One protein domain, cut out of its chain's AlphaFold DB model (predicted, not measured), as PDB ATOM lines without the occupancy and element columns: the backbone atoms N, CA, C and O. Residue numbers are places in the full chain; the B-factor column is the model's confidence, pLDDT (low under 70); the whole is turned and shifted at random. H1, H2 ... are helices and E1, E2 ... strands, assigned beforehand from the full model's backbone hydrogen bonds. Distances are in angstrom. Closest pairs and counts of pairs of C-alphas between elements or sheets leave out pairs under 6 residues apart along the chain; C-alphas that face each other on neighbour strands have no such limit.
ATOM      1  N   PRO A 488       7.732 -42.073  35.838       93.06
ATOM      2  CA  PRO A 488       7.433 -42.553  34.495       93.06
ATOM      3  C   PRO A 488       7.273 -44.077  34.479       93.06
ATOM      4  O   PRO A 488       8.151 -44.797  34.948       93.06
ATOM      5  N   SER A 489       6.176 -44.573  33.915       91.19
ATOM      6  CA  SER A 489       5.890 -46.008  33.824       91.19
ATOM      7  C   SER A 489       4.969 -46.291  32.641       91.19
ATOM      8  O   SER A 489       4.200 -45.424  32.234       91.19
ATOM      9  N   LYS A 490       5.056 -47.505  32.089       87.75
ATOM     10  CA  LYS A 490       4.110 -48.026  31.089       87.75
ATOM     11  C   LYS A 490       3.036 -48.928  31.710       87.75
ATOM     12  O   LYS A 490       2.054 -49.235  31.046       87.75
ATOM     13  N   GLU A 491       3.217 -49.344  32.963       83.75
ATOM     14  CA  GLU A 491       2.321 -50.265  33.664       83.75
ATOM     15  C   GLU A 491       1.195 -49.489  34.350       83.75
ATOM     16  O   GLU A 491       1.366 -48.923  35.433       83.75
ATOM     17  N   LYS A 492       0.026 -49.447  33.709       84.00
ATOM     18  CA  LYS A 492      -1.155 -48.731  34.214       84.00
ATOM     19  C   LYS A 492      -2.053 -49.632  35.060       84.00
ATOM     20  O   LYS A 492      -2.780 -49.151  35.930       84.00
ATOM     21  N   GLU A 493      -2.041 -50.926  34.772       75.88
ATOM     22  CA  GLU A 493      -2.995 -51.916  35.264       75.88
ATOM     23  C   GLU A 493      -2.749 -52.277  36.733       75.88
ATOM     24  O   GLU A 493      -3.688 -52.640  37.445       75.88
ATOM     25  N   ARG A 494      -1.507 -52.135  37.212       78.25
ATOM     26  CA  ARG A 494      -1.108 -52.484  38.576       78.25
ATOM     27  C   ARG A 494      -0.598 -51.258  39.322       78.25
ATOM     28  O   ARG A 494       0.443 -50.703  38.994       78.25
ATOM     29  N   ARG A 495      -1.324 -50.856  40.369       84.44
ATOM     30  CA  ARG A 495      -0.860 -49.809  41.287       84.44
ATOM     31  C   ARG A 495       0.434 -50.269  41.990       84.44
ATOM     32  O   ARG A 495       0.428 -51.372  42.543       84.44
ATOM     33  N   PRO A 496       1.488 -49.435  42.028       89.81
ATOM     34  CA  PRO A 496       2.732 -49.738  42.733       89.81
ATOM     35  C   PRO A 496       2.531 -50.014  44.227       89.81
ATOM     36  O   PRO A 496       1.675 -49.396  44.868       89.81
ATOM     37  N   SER A 497       3.315 -50.950  44.772       92.06
ATOM     38  CA  SER A 497       3.345 -51.253  46.209       92.06
ATOM     39  C   SER A 497       4.107 -50.177  46.985       92.06
ATOM     40  O   SER A 497       4.948 -49.480  46.424       92.06
ATOM     41  N   ASP A 498       3.870 -50.071  48.294       94.19
ATOM     42  CA  ASP A 498       4.611 -49.132  49.149       94.19
ATOM     43  C   ASP A 498       6.129 -49.368  49.088       94.19
ATOM     44  O   ASP A 498       6.898 -48.415  49.029       94.19
ATOM     45  N   GLU A 499       6.567 -50.630  49.035       96.12
ATOM     46  CA  GLU A 499       7.982 -50.994  48.898       96.12
ATOM     47  C   GLU A 499       8.585 -50.479  47.584       96.12
ATOM     48  O   GLU A 499       9.652 -49.863  47.593       96.12
ATOM     49  N   HIS A 500       7.859 -50.646  46.472       95.31
ATOM     50  CA  HIS A 500       8.250 -50.095  45.176       95.31
ATOM     51  C   HIS A 500       8.358 -48.570  45.237       95.31
ATOM     52  O   HIS A 500       9.367 -48.005  44.821       95.31
ATOM     53  N   VAL A 501       7.353 -47.900  45.809       96.25
ATOM     54  CA  VAL A 501       7.334 -46.434  45.934       96.25
ATOM     55  C   VAL A 501       8.501 -45.932  46.791       96.25
ATOM     56  O   VAL A 501       9.141 -44.940  46.434       96.25
ATOM     57  N   LEU A 502       8.829 -46.613  47.893       96.12
ATOM     58  CA  LEU A 502       9.993 -46.277  48.721       96.12
ATOM     59  C   LEU A 502      11.299 -46.450  47.950       96.12
ATOM     60  O   LEU A 502      12.171 -45.582  48.030       96.12
ATOM     61  N   GLN A 503      11.441 -47.537  47.191       97.12
ATOM     62  CA  GLN A 503      12.636 -47.759  46.384       97.12
ATOM     63  C   GLN A 503      12.771 -46.709  45.277       97.12
ATOM     64  O   GLN A 503      13.859 -46.161  45.080       97.12
ATOM     65  N   PHE A 504      11.666 -46.359  44.615       95.25
ATOM     66  CA  PHE A 504      11.602 -45.246  43.674       95.25
ATOM     67  C   PHE A 504      12.075 -43.941  44.328       95.25
ATOM     68  O   PHE A 504      12.980 -43.296  43.798       95.25
ATOM     69  N   LEU A 505      11.537 -43.572  45.496       95.44
ATOM     70  CA  LEU A 505      11.923 -42.338  46.186       95.44
ATOM     71  C   LEU A 505      13.401 -42.329  46.594       95.44
ATOM     72  O   LEU A 505      14.051 -41.293  46.459       95.44
ATOM     73  N   ARG A 506      13.957 -43.459  47.053       96.75
ATOM     74  CA  ARG A 506      15.393 -43.586  47.377       96.75
ATOM     75  C   ARG A 506      16.267 -43.405  46.136       96.75
ATOM     76  O   ARG A 506      17.222 -42.630  46.163       96.75
ATOM     77  N   ASN A 507      15.903 -44.052  45.031       95.56
ATOM     78  CA  ASN A 507      16.607 -43.918  43.756       95.56
ATOM     79  C   ASN A 507      16.524 -42.479  43.220       95.56
ATOM     80  O   ASN A 507      17.521 -41.923  42.756       95.56
ATOM     81  N   ALA A 508      15.344 -41.861  43.315       91.69
ATOM     82  CA  ALA A 508      15.120 -40.475  42.927       91.69
ATOM     83  C   ALA A 508      15.930 -39.516  43.809       91.69
ATOM     84  O   ALA A 508      16.560 -38.602  43.285       91.69
ATOM     85  N   ALA A 509      15.989 -39.752  45.122       93.12
ATOM     86  CA  ALA A 509      16.779 -38.963  46.064       93.12
ATOM     87  C   ALA A 509      18.278 -38.985  45.733       93.12
ATOM     88  O   ALA A 509      18.915 -37.934  45.765       93.12
ATOM     89  N   ALA A 510      18.827 -40.148  45.366       92.75
ATOM     90  CA  ALA A 510      20.242 -40.295  45.009       92.75
ATOM     91  C   ALA A 510      20.626 -39.530  43.728       92.75
ATOM     92  O   ALA A 510      21.752 -39.053  43.591       92.75
ATOM     93  N   ARG A 511      19.684 -39.392  42.789       89.38
ATOM     94  CA  ARG A 511      19.887 -38.696  41.506       89.38
ATOM     95  C   ARG A 511      19.436 -37.239  41.537       89.38
ATOM     96  O   ARG A 511      19.643 -36.521  40.559       89.38
ATOM     97  N   TRP A 512      18.804 -36.808  42.626       88.31
ATOM     98  CA  TRP A 512      18.157 -35.510  42.687       88.31
ATOM     99  C   TRP A 512      19.166 -34.367  42.551       88.31
ATOM    100  O   TRP A 512      20.284 -34.390  43.084       88.31
ATOM    101  N   ARG A 513      18.739 -33.336  41.827       84.00
ATOM    102  CA  ARG A 513      19.430 -32.062  41.666       84.00
ATOM    103  C   ARG A 513      18.444 -30.959  42.003       84.00
ATOM    104  O   ARG A 513      17.247 -31.117  41.789       84.00
ATOM    105  N   TYR A 514      18.957 -29.862  42.549       78.56
ATOM    106  CA  TYR A 514      18.111 -28.764  42.985       78.56
ATOM    107  C   TYR A 514      17.249 -28.233  41.838       78.56
ATOM    108  O   TYR A 514      17.764 -27.806  40.809       78.56
ATOM    109  N   ASN A 515      15.935 -28.249  42.053       73.38
ATOM    110  CA  ASN A 515      14.938 -27.732  41.134       73.38
ATOM    111  C   ASN A 515      13.982 -26.827  41.908       73.38
ATOM    112  O   ASN A 515      13.250 -27.272  42.791       73.38
ATOM    113  N   GLU A 516      13.977 -25.541  41.576       65.25
ATOM    114  CA  GLU A 516      13.152 -24.548  42.266       65.25
ATOM    115  C   GLU A 516      11.640 -24.715  42.045       65.25
ATOM    116  O   GLU A 516      10.853 -24.145  42.803       65.25
ATOM    117  N   ARG A 517      11.238 -25.489  41.024       63.16
ATOM    118  CA  ARG A 517       9.832 -25.760  40.690       63.16
ATOM    119  C   ARG A 517       9.242 -26.935  41.475       63.16
ATOM    120  O   ARG A 517       8.024 -27.073  41.511       63.16
ATOM    121  N   GLU A 518      10.069 -27.770  42.103       68.19
ATOM    122  CA  GLU A 518       9.603 -28.918  42.887       68.19
ATOM    123  C   GLU A 518       9.166 -28.510  44.302       68.19
ATOM    124  O   GLU A 518       9.742 -27.615  44.925       68.19
ATOM    125  N   TYR A 519       8.126 -29.167  44.831       74.50
ATOM    126  CA  TYR A 519       7.600 -28.863  46.167       74.50
ATOM    127  C   TYR A 519       8.579 -29.253  47.273       74.50
ATOM    128  O   TYR A 519       8.946 -28.407  48.097       74.50
ATOM    129  N   ALA A 520       9.012 -30.513  47.259       87.19
ATOM    130  CA  ALA A 520       9.988 -31.073  48.177       87.19
ATOM    131  C   ALA A 520      10.868 -32.106  47.452       87.19
ATOM    132  O   ALA A 520      10.343 -32.886  46.655       87.19
ATOM    133  N   PRO A 521      12.183 -32.150  47.737       90.62
ATOM    134  CA  PRO A 521      13.075 -33.174  47.212       90.62
ATOM    135  C   PRO A 521      12.626 -34.570  47.667       90.62
ATOM    136  O   PRO A 521      12.189 -34.705  48.814       90.62
ATOM    137  N   PRO A 522      12.849 -35.640  46.881       92.81
ATOM    138  CA  PRO A 522      12.510 -37.008  47.288       92.81
ATOM    139  C   PRO A 522      13.103 -37.425  48.646       92.81
ATOM    140  O   PRO A 522      12.444 -38.112  49.423       92.81
ATOM    141  N   ARG A 523      14.313 -36.947  48.982       93.50
ATOM    142  CA  ARG A 523      14.937 -37.185  50.299       93.50
ATOM    143  C   ARG A 523      14.159 -36.576  51.466       93.50
ATOM    144  O   ARG A 523      14.160 -37.149  52.546       93.50
ATOM    145  N   GLU A 524      13.493 -35.442  51.257       94.56
ATOM    146  CA  GLU A 524      12.651 -34.817  52.279       94.56
ATOM    147  C   GLU A 524      11.286 -35.505  52.334       94.56
ATOM    148  O   GLU A 524      10.766 -35.733  53.419       94.56
ATOM    149  N   ILE A 525      10.747 -35.950  51.192       94.81
ATOM    150  CA  ILE A 525       9.519 -36.761  51.156       94.81
ATOM    151  C   ILE A 525       9.684 -38.036  52.000       94.81
ATOM    152  O   ILE A 525       8.797 -38.347  52.791       94.81
ATOM    153  N   LEU A 526      10.825 -38.733  51.896       95.94
ATOM    154  CA  LEU A 526      11.140 -39.931  52.695       95.94
ATOM    155  C   LEU A 526      11.111 -39.684  54.213       95.94
ATOM    156  O   LEU A 526      10.728 -40.573  54.982       95.94
ATOM    157  N   LYS A 527      11.498 -38.482  54.653       96.12
ATOM    158  CA  LYS A 527      11.400 -38.081  56.061       96.12
ATOM    159  C   LYS A 527       9.963 -37.765  56.432       96.12
ATOM    160  O   LYS A 527       9.497 -38.234  57.448       96.12
ATOM    161  N   LYS A 528       9.256 -37.021  55.582       94.12
ATOM    162  CA  LYS A 528       7.979 -36.401  55.930       94.12
ATOM    163  C   LYS A 528       6.755 -37.301  55.828       94.12
ATOM    164  O   LYS A 528       5.761 -37.003  56.486       94.12
ATOM    165  N   PHE A 529       6.745 -38.326  54.968       94.06
ATOM    166  CA  PHE A 529       5.497 -39.055  54.717       94.06
ATOM    167  C   PHE A 529       4.942 -39.706  55.993       94.06
ATOM    168  O   PHE A 529       5.692 -40.168  56.856       94.06
ATOM    169  N   THR A 530       3.618 -39.771  56.072       93.62
ATOM    170  CA  THR A 530       2.888 -40.338  57.212       93.62
ATOM    171  C   THR A 530       2.460 -41.777  56.956       93.62
ATOM    172  O   THR A 530       2.299 -42.200  55.803       93.62
ATOM    173  N   LEU A 531       2.248 -42.521  58.040       94.50
ATOM    174  CA  LEU A 531       1.779 -43.904  57.995       94.50
ATOM    175  C   LEU A 531       0.351 -44.028  58.523       94.50
ATOM    176  O   LEU A 531      -0.055 -43.316  59.441       94.50
ATOM    177  N   SER A 532      -0.423 -44.933  57.928       90.94
ATOM    178  CA  SER A 532      -1.726 -45.350  58.443       90.94
ATOM    179  C   SER A 532      -1.574 -46.320  59.615       90.94
ATOM    180  O   SER A 532      -0.491 -46.815  59.917       90.94
ATOM    181  N   GLU A 533      -2.690 -46.613  60.276       88.69
ATOM    182  CA  GLU A 533      -2.760 -47.481  61.459       88.69
ATOM    183  C   GLU A 533      -2.236 -48.919  61.212       88.69
ATOM    184  O   GLU A 533      -1.804 -49.608  62.144       88.69
ATOM    185  N   ASP A 534      -2.263 -49.375  59.958       89.25
ATOM    186  CA  ASP A 534      -1.739 -50.655  59.455       89.25
ATOM    187  C   ASP A 534      -0.314 -50.555  58.871       89.25
ATOM    188  O   ASP A 534       0.196 -51.528  58.317       89.25
ATOM    189  N   GLY A 535       0.348 -49.401  59.004       91.75
ATOM    190  CA  GLY A 535       1.735 -49.198  58.582       91.75
ATOM    191  C   GLY A 535       1.924 -48.964  57.081       91.75
ATOM    192  O   GLY A 535       3.037 -49.123  56.586       91.75
ATOM    193  N   LYS A 536       0.866 -48.600  56.343       93.00
ATOM    194  CA  LYS A 536       0.950 -48.250  54.916       93.00
ATOM    195  C   LYS A 536       1.226 -46.768  54.708       93.00
ATOM    196  O   LYS A 536       0.840 -45.928  55.522       93.00
ATOM    197  N   ILE A 537       1.870 -46.434  53.593       94.19
ATOM    198  CA  ILE A 537       2.105 -45.040  53.208       94.19
ATOM    199  C   ILE A 537       0.760 -44.370  52.961       94.19
ATOM    200  O   ILE A 537      -0.063 -44.830  52.161       94.19
ATOM    201  N   ARG A 538       0.535 -43.233  53.620       91.00
ATOM    202  CA  ARG A 538      -0.666 -42.443  53.369       91.00
ATOM    203  C   ARG A 538      -0.450 -41.543  52.165       91.00
ATOM    204  O   ARG A 538       0.432 -40.687  52.138       91.00
ATOM    205  N   PHE A 539      -1.333 -41.690  51.188       89.44
ATOM    206  CA  PHE A 539      -1.401 -40.817  50.024       89.44
ATOM    207  C   PHE A 539      -2.644 -39.928  50.110       89.44
ATOM    208  O   PHE A 539      -3.729 -40.401  50.452       89.44
ATOM    209  N   HIS A 540      -2.510 -38.649  49.759       84.19
ATOM    210  CA  HIS A 540      -3.646 -37.805  49.395       84.19
ATOM    211  C   HIS A 540      -4.307 -38.332  48.119       84.19
ATOM    212  O   HIS A 540      -5.530 -38.474  48.050       84.19
ATOM    213  N   ARG A 541      -3.481 -38.665  47.122       86.88
ATOM    214  CA  ARG A 541      -3.906 -39.142  45.807       86.88
ATOM    215  C   ARG A 541      -2.809 -40.006  45.197       86.88
ATOM    216  O   ARG A 541      -1.628 -39.701  45.322       86.88
ATOM    217  N   VAL A 542      -3.214 -41.061  44.497       90.56
ATOM    218  CA  VAL A 542      -2.346 -41.827  43.593       90.56
ATOM    219  C   VAL A 542      -3.088 -41.983  42.280       90.56
ATOM    220  O   VAL A 542      -4.238 -42.425  42.275       90.56
ATOM    221  N   LYS A 543      -2.468 -41.579  41.172       91.44
ATOM    222  CA  LYS A 543      -3.119 -41.596  39.860       91.44
ATOM    223  C   LYS A 543      -2.110 -41.879  38.756       91.44
ATOM    224  O   LYS A 543      -1.057 -41.260  38.717       91.44
ATOM    225  N   TYR A 544      -2.473 -42.753  37.821       92.12
ATOM    226  CA  TYR A 544      -1.741 -42.880  36.566       92.12
ATOM    227  C   TYR A 544      -2.112 -41.717  35.639       92.12
ATOM    228  O   TYR A 544      -3.294 -41.507  35.335       92.12
ATOM    229  N   LEU A 545      -1.123 -40.939  35.214       93.12
ATOM    230  CA  LEU A 545      -1.285 -39.782  34.344       93.12
ATOM    231  C   LEU A 545      -0.777 -40.094  32.939       93.12
ATOM    232  O   LEU A 545       0.223 -40.786  32.762       93.12
ATOM    233  N   LYS A 546      -1.473 -39.541  31.945       93.31
ATOM    234  CA  LYS A 546      -0.964 -39.467  30.576       93.31
ATOM    235  C   LYS A 546       0.090 -38.372  30.471       93.31
ATOM    236  O   LYS A 546      -0.019 -37.373  31.178       93.31
ATOM    237  N   GLY A 547       1.039 -38.521  29.554       90.25
ATOM    238  CA  GLY A 547       2.093 -37.539  29.287       90.25
ATOM    239  C   GLY A 547       1.582 -36.141  28.926       90.25
ATOM    240  O   GLY A 547       2.283 -35.157  29.131       90.25
ATOM    241  N   THR A 548       0.334 -36.040  28.463       91.12
ATOM    242  CA  THR A 548      -0.362 -34.773  28.193       91.12
ATOM    243  C   THR A 548      -0.894 -34.073  29.450       91.12
ATOM    244  O   THR A 548      -1.347 -32.934  29.376       91.12
ATOM    245  N   HIS A 549      -0.883 -34.729  30.615       89.56
ATOM    246  CA  HIS A 549      -1.362 -34.136  31.859       89.56
ATOM    247  C   HIS A 549      -0.352 -33.106  32.396       89.56
ATOM    248  O   HIS A 549       0.831 -33.423  32.474       89.56
ATOM    249  N   PRO A 550      -0.786 -31.946  32.928       82.81
ATOM    250  CA  PRO A 550       0.122 -30.915  33.460       82.81
ATOM    251  C   PRO A 550       1.040 -31.333  34.624       82.81
ATOM    252  O   PRO A 550       1.937 -30.586  34.994       82.81
ATOM    253  N   TYR A 551       0.797 -32.499  35.231       83.19
ATOM    254  CA  TYR A 551       1.601 -33.040  36.339       83.19
ATOM    255  C   TYR A 551       2.464 -34.232  35.907       83.19
ATOM    256  O   TYR A 551       3.196 -34.784  36.724       83.19
ATOM    257  N   ALA A 552       2.370 -34.648  34.641       86.69
ATOM    258  CA  ALA A 552       3.282 -35.624  34.077       86.69
ATOM    259  C   ALA A 552       4.616 -34.937  33.759       86.69
ATOM    260  O   ALA A 552       4.646 -33.842  33.198       86.69
ATOM    261  N   ILE A 553       5.728 -35.572  34.126       83.50
ATOM    262  CA  ILE A 553       7.064 -35.001  33.923       83.50
ATOM    263  C   ILE A 553       7.674 -35.573  32.641       83.50
ATOM    264  O   ILE A 553       7.682 -36.784  32.420       83.50
ATOM    265  N   GLY A 554       8.201 -34.687  31.791       84.94
ATOM    266  CA  GLY A 554       8.902 -35.059  30.559       84.94
ATOM    267  C   GLY A 554       8.001 -35.620  29.455       84.94
ATOM    268  O   GLY A 554       8.488 -36.373  28.619       84.94
ATOM    269  N   GLY A 555       6.697 -35.312  29.477       87.75
ATOM    270  CA  GLY A 555       5.736 -35.785  28.471       87.75
ATOM    271  C   GLY A 555       5.492 -37.298  28.495       87.75
ATOM    272  O   GLY A 555       4.944 -37.846  27.542       87.75
ATOM    273  N   LYS A 556       5.911 -37.989  29.561       92.94
ATOM    274  CA  LYS A 556       5.786 -39.444  29.705       92.94
ATOM    275  C   LYS A 556       4.542 -39.807  30.500       92.94
ATOM    276  O   LYS A 556       4.178 -39.111  31.443       92.94
ATOM    277  N   ASP A 557       3.930 -40.930  30.148       94.81
ATOM    278  CA  ASP A 557       2.946 -41.580  31.008       94.81
ATOM    279  C   ASP A 557       3.618 -42.079  32.302       94.81
ATOM    280  O   ASP A 557       4.817 -42.385  32.318       94.81
ATOM    281  N   GLY A 558       2.864 -42.151  33.400       94.88
ATOM    282  CA  GLY A 558       3.404 -42.663  34.656       94.88
ATOM    283  C   GLY A 558       2.528 -42.453  35.883       94.88
ATOM    284  O   GLY A 558       1.423 -41.915  35.809       94.88
ATOM    285  N   TRP A 559       3.041 -42.882  37.033       94.94
ATOM    286  CA  TRP A 559       2.378 -42.782  38.326       94.94
ATOM    287  C   TRP A 559       2.687 -41.453  39.008       94.94
ATOM    288  O   TRP A 559       3.838 -41.089  39.224       94.94
ATOM    289  N   PHE A 560       1.634 -40.732  39.375       93.56
ATOM    290  CA  PHE A 560       1.696 -39.527  40.186       93.56
ATOM    291  C   PHE A 560       1.256 -39.837  41.612       93.56
ATOM    292  O   PHE A 560       0.165 -40.379  41.836       93.56
ATOM    293  N   TYR A 561       2.103 -39.461  42.562       93.12
ATOM    294  CA  TYR A 561       1.922 -39.667  43.988       93.12
ATOM    295  C   TYR A 561       1.792 -38.321  44.686       93.12
ATOM    296  O   TYR A 561       2.648 -37.456  44.523       93.12
ATOM    297  N   GLU A 562       0.770 -38.170  45.516       91.25
ATOM    298  CA  GLU A 562       0.680 -37.099  46.506       91.25
ATOM    299  C   GLU A 562       0.733 -37.744  47.884       91.25
ATOM    300  O   GLU A 562      -0.233 -38.365  48.321       91.25
ATOM    301  N   PHE A 563       1.881 -37.650  48.544       92.19
ATOM    302  CA  PHE A 563       2.130 -38.204  49.871       92.19
ATOM    303  C   PHE A 563       1.525 -37.300  50.922       92.19
ATOM    304  O   PHE A 563       1.706 -36.091  50.845       92.19
ATOM    305  N   ARG A 564       0.879 -37.866  51.939       90.00
ATOM    306  CA  ARG A 564       0.575 -37.122  53.163       90.00
ATOM    307  C   ARG A 564       1.831 -36.939  53.974       90.00
ATOM    308  O   ARG A 564       2.562 -37.908  54.152       90.00
ATOM    309  N   VAL A 565       2.040 -35.733  54.483       90.06
ATOM    310  CA  VAL A 565       3.296 -35.332  55.115       90.06
ATOM    311  C   VAL A 565       3.079 -34.702  56.481       90.06
ATOM    312  O   VAL A 565       2.073 -34.032  56.707       90.06
TER     313      VAL A 565
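AT A GLANCE: This is residues 488 to 565 of the 977 residues of the protein "CBM-cenC domain-containing protein" of Armatimonadetes bacterium (UniProt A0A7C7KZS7). Two helices, H1 and H2, meet at a steep tilt on one side of the domain, and a two-stranded antiparallel hairpin, E1 and E2, makes the other side; residues 514 to 519, between the helices, stick out. The printed part has 78 residues, under half of them in named elements, in the order H1, H2, E1, E2. The class is mixed; the whole is compact, with a radius of gyration of the C-alphas of 12.6 A and spans of 35 by 32 by 19 A.

HOW THE PARTS SIT: H1, residues 498 to 511, and H2, residues 522 to 528, touch, opposite ways at a steep tilt of 51 degrees; their closest C-alphas, Ala 509 and Pro 522, are 4.9 A apart. E1, residues 539 to 545, and E2, residues 558 to 564, form a hairpin, with N 540 and O 562 at 2.7 A. H1 is apart from both strands. Every O i to N i+4 pair is within hydrogen-bond range in H1, 2 of 3 in H2.

IN THESE COORDINATES: H1 begins at C-alpha 498 (4.611, -49.132, 49.149) and is 20.0 A long. E2, 19.5 A, ends at C-alpha 564 (0.575, -37.122, 53.163).

THE WHOLE: The printed part has no cut. The link E1 to E2 is long. Residues 516 to 518 are under pLDDT 70.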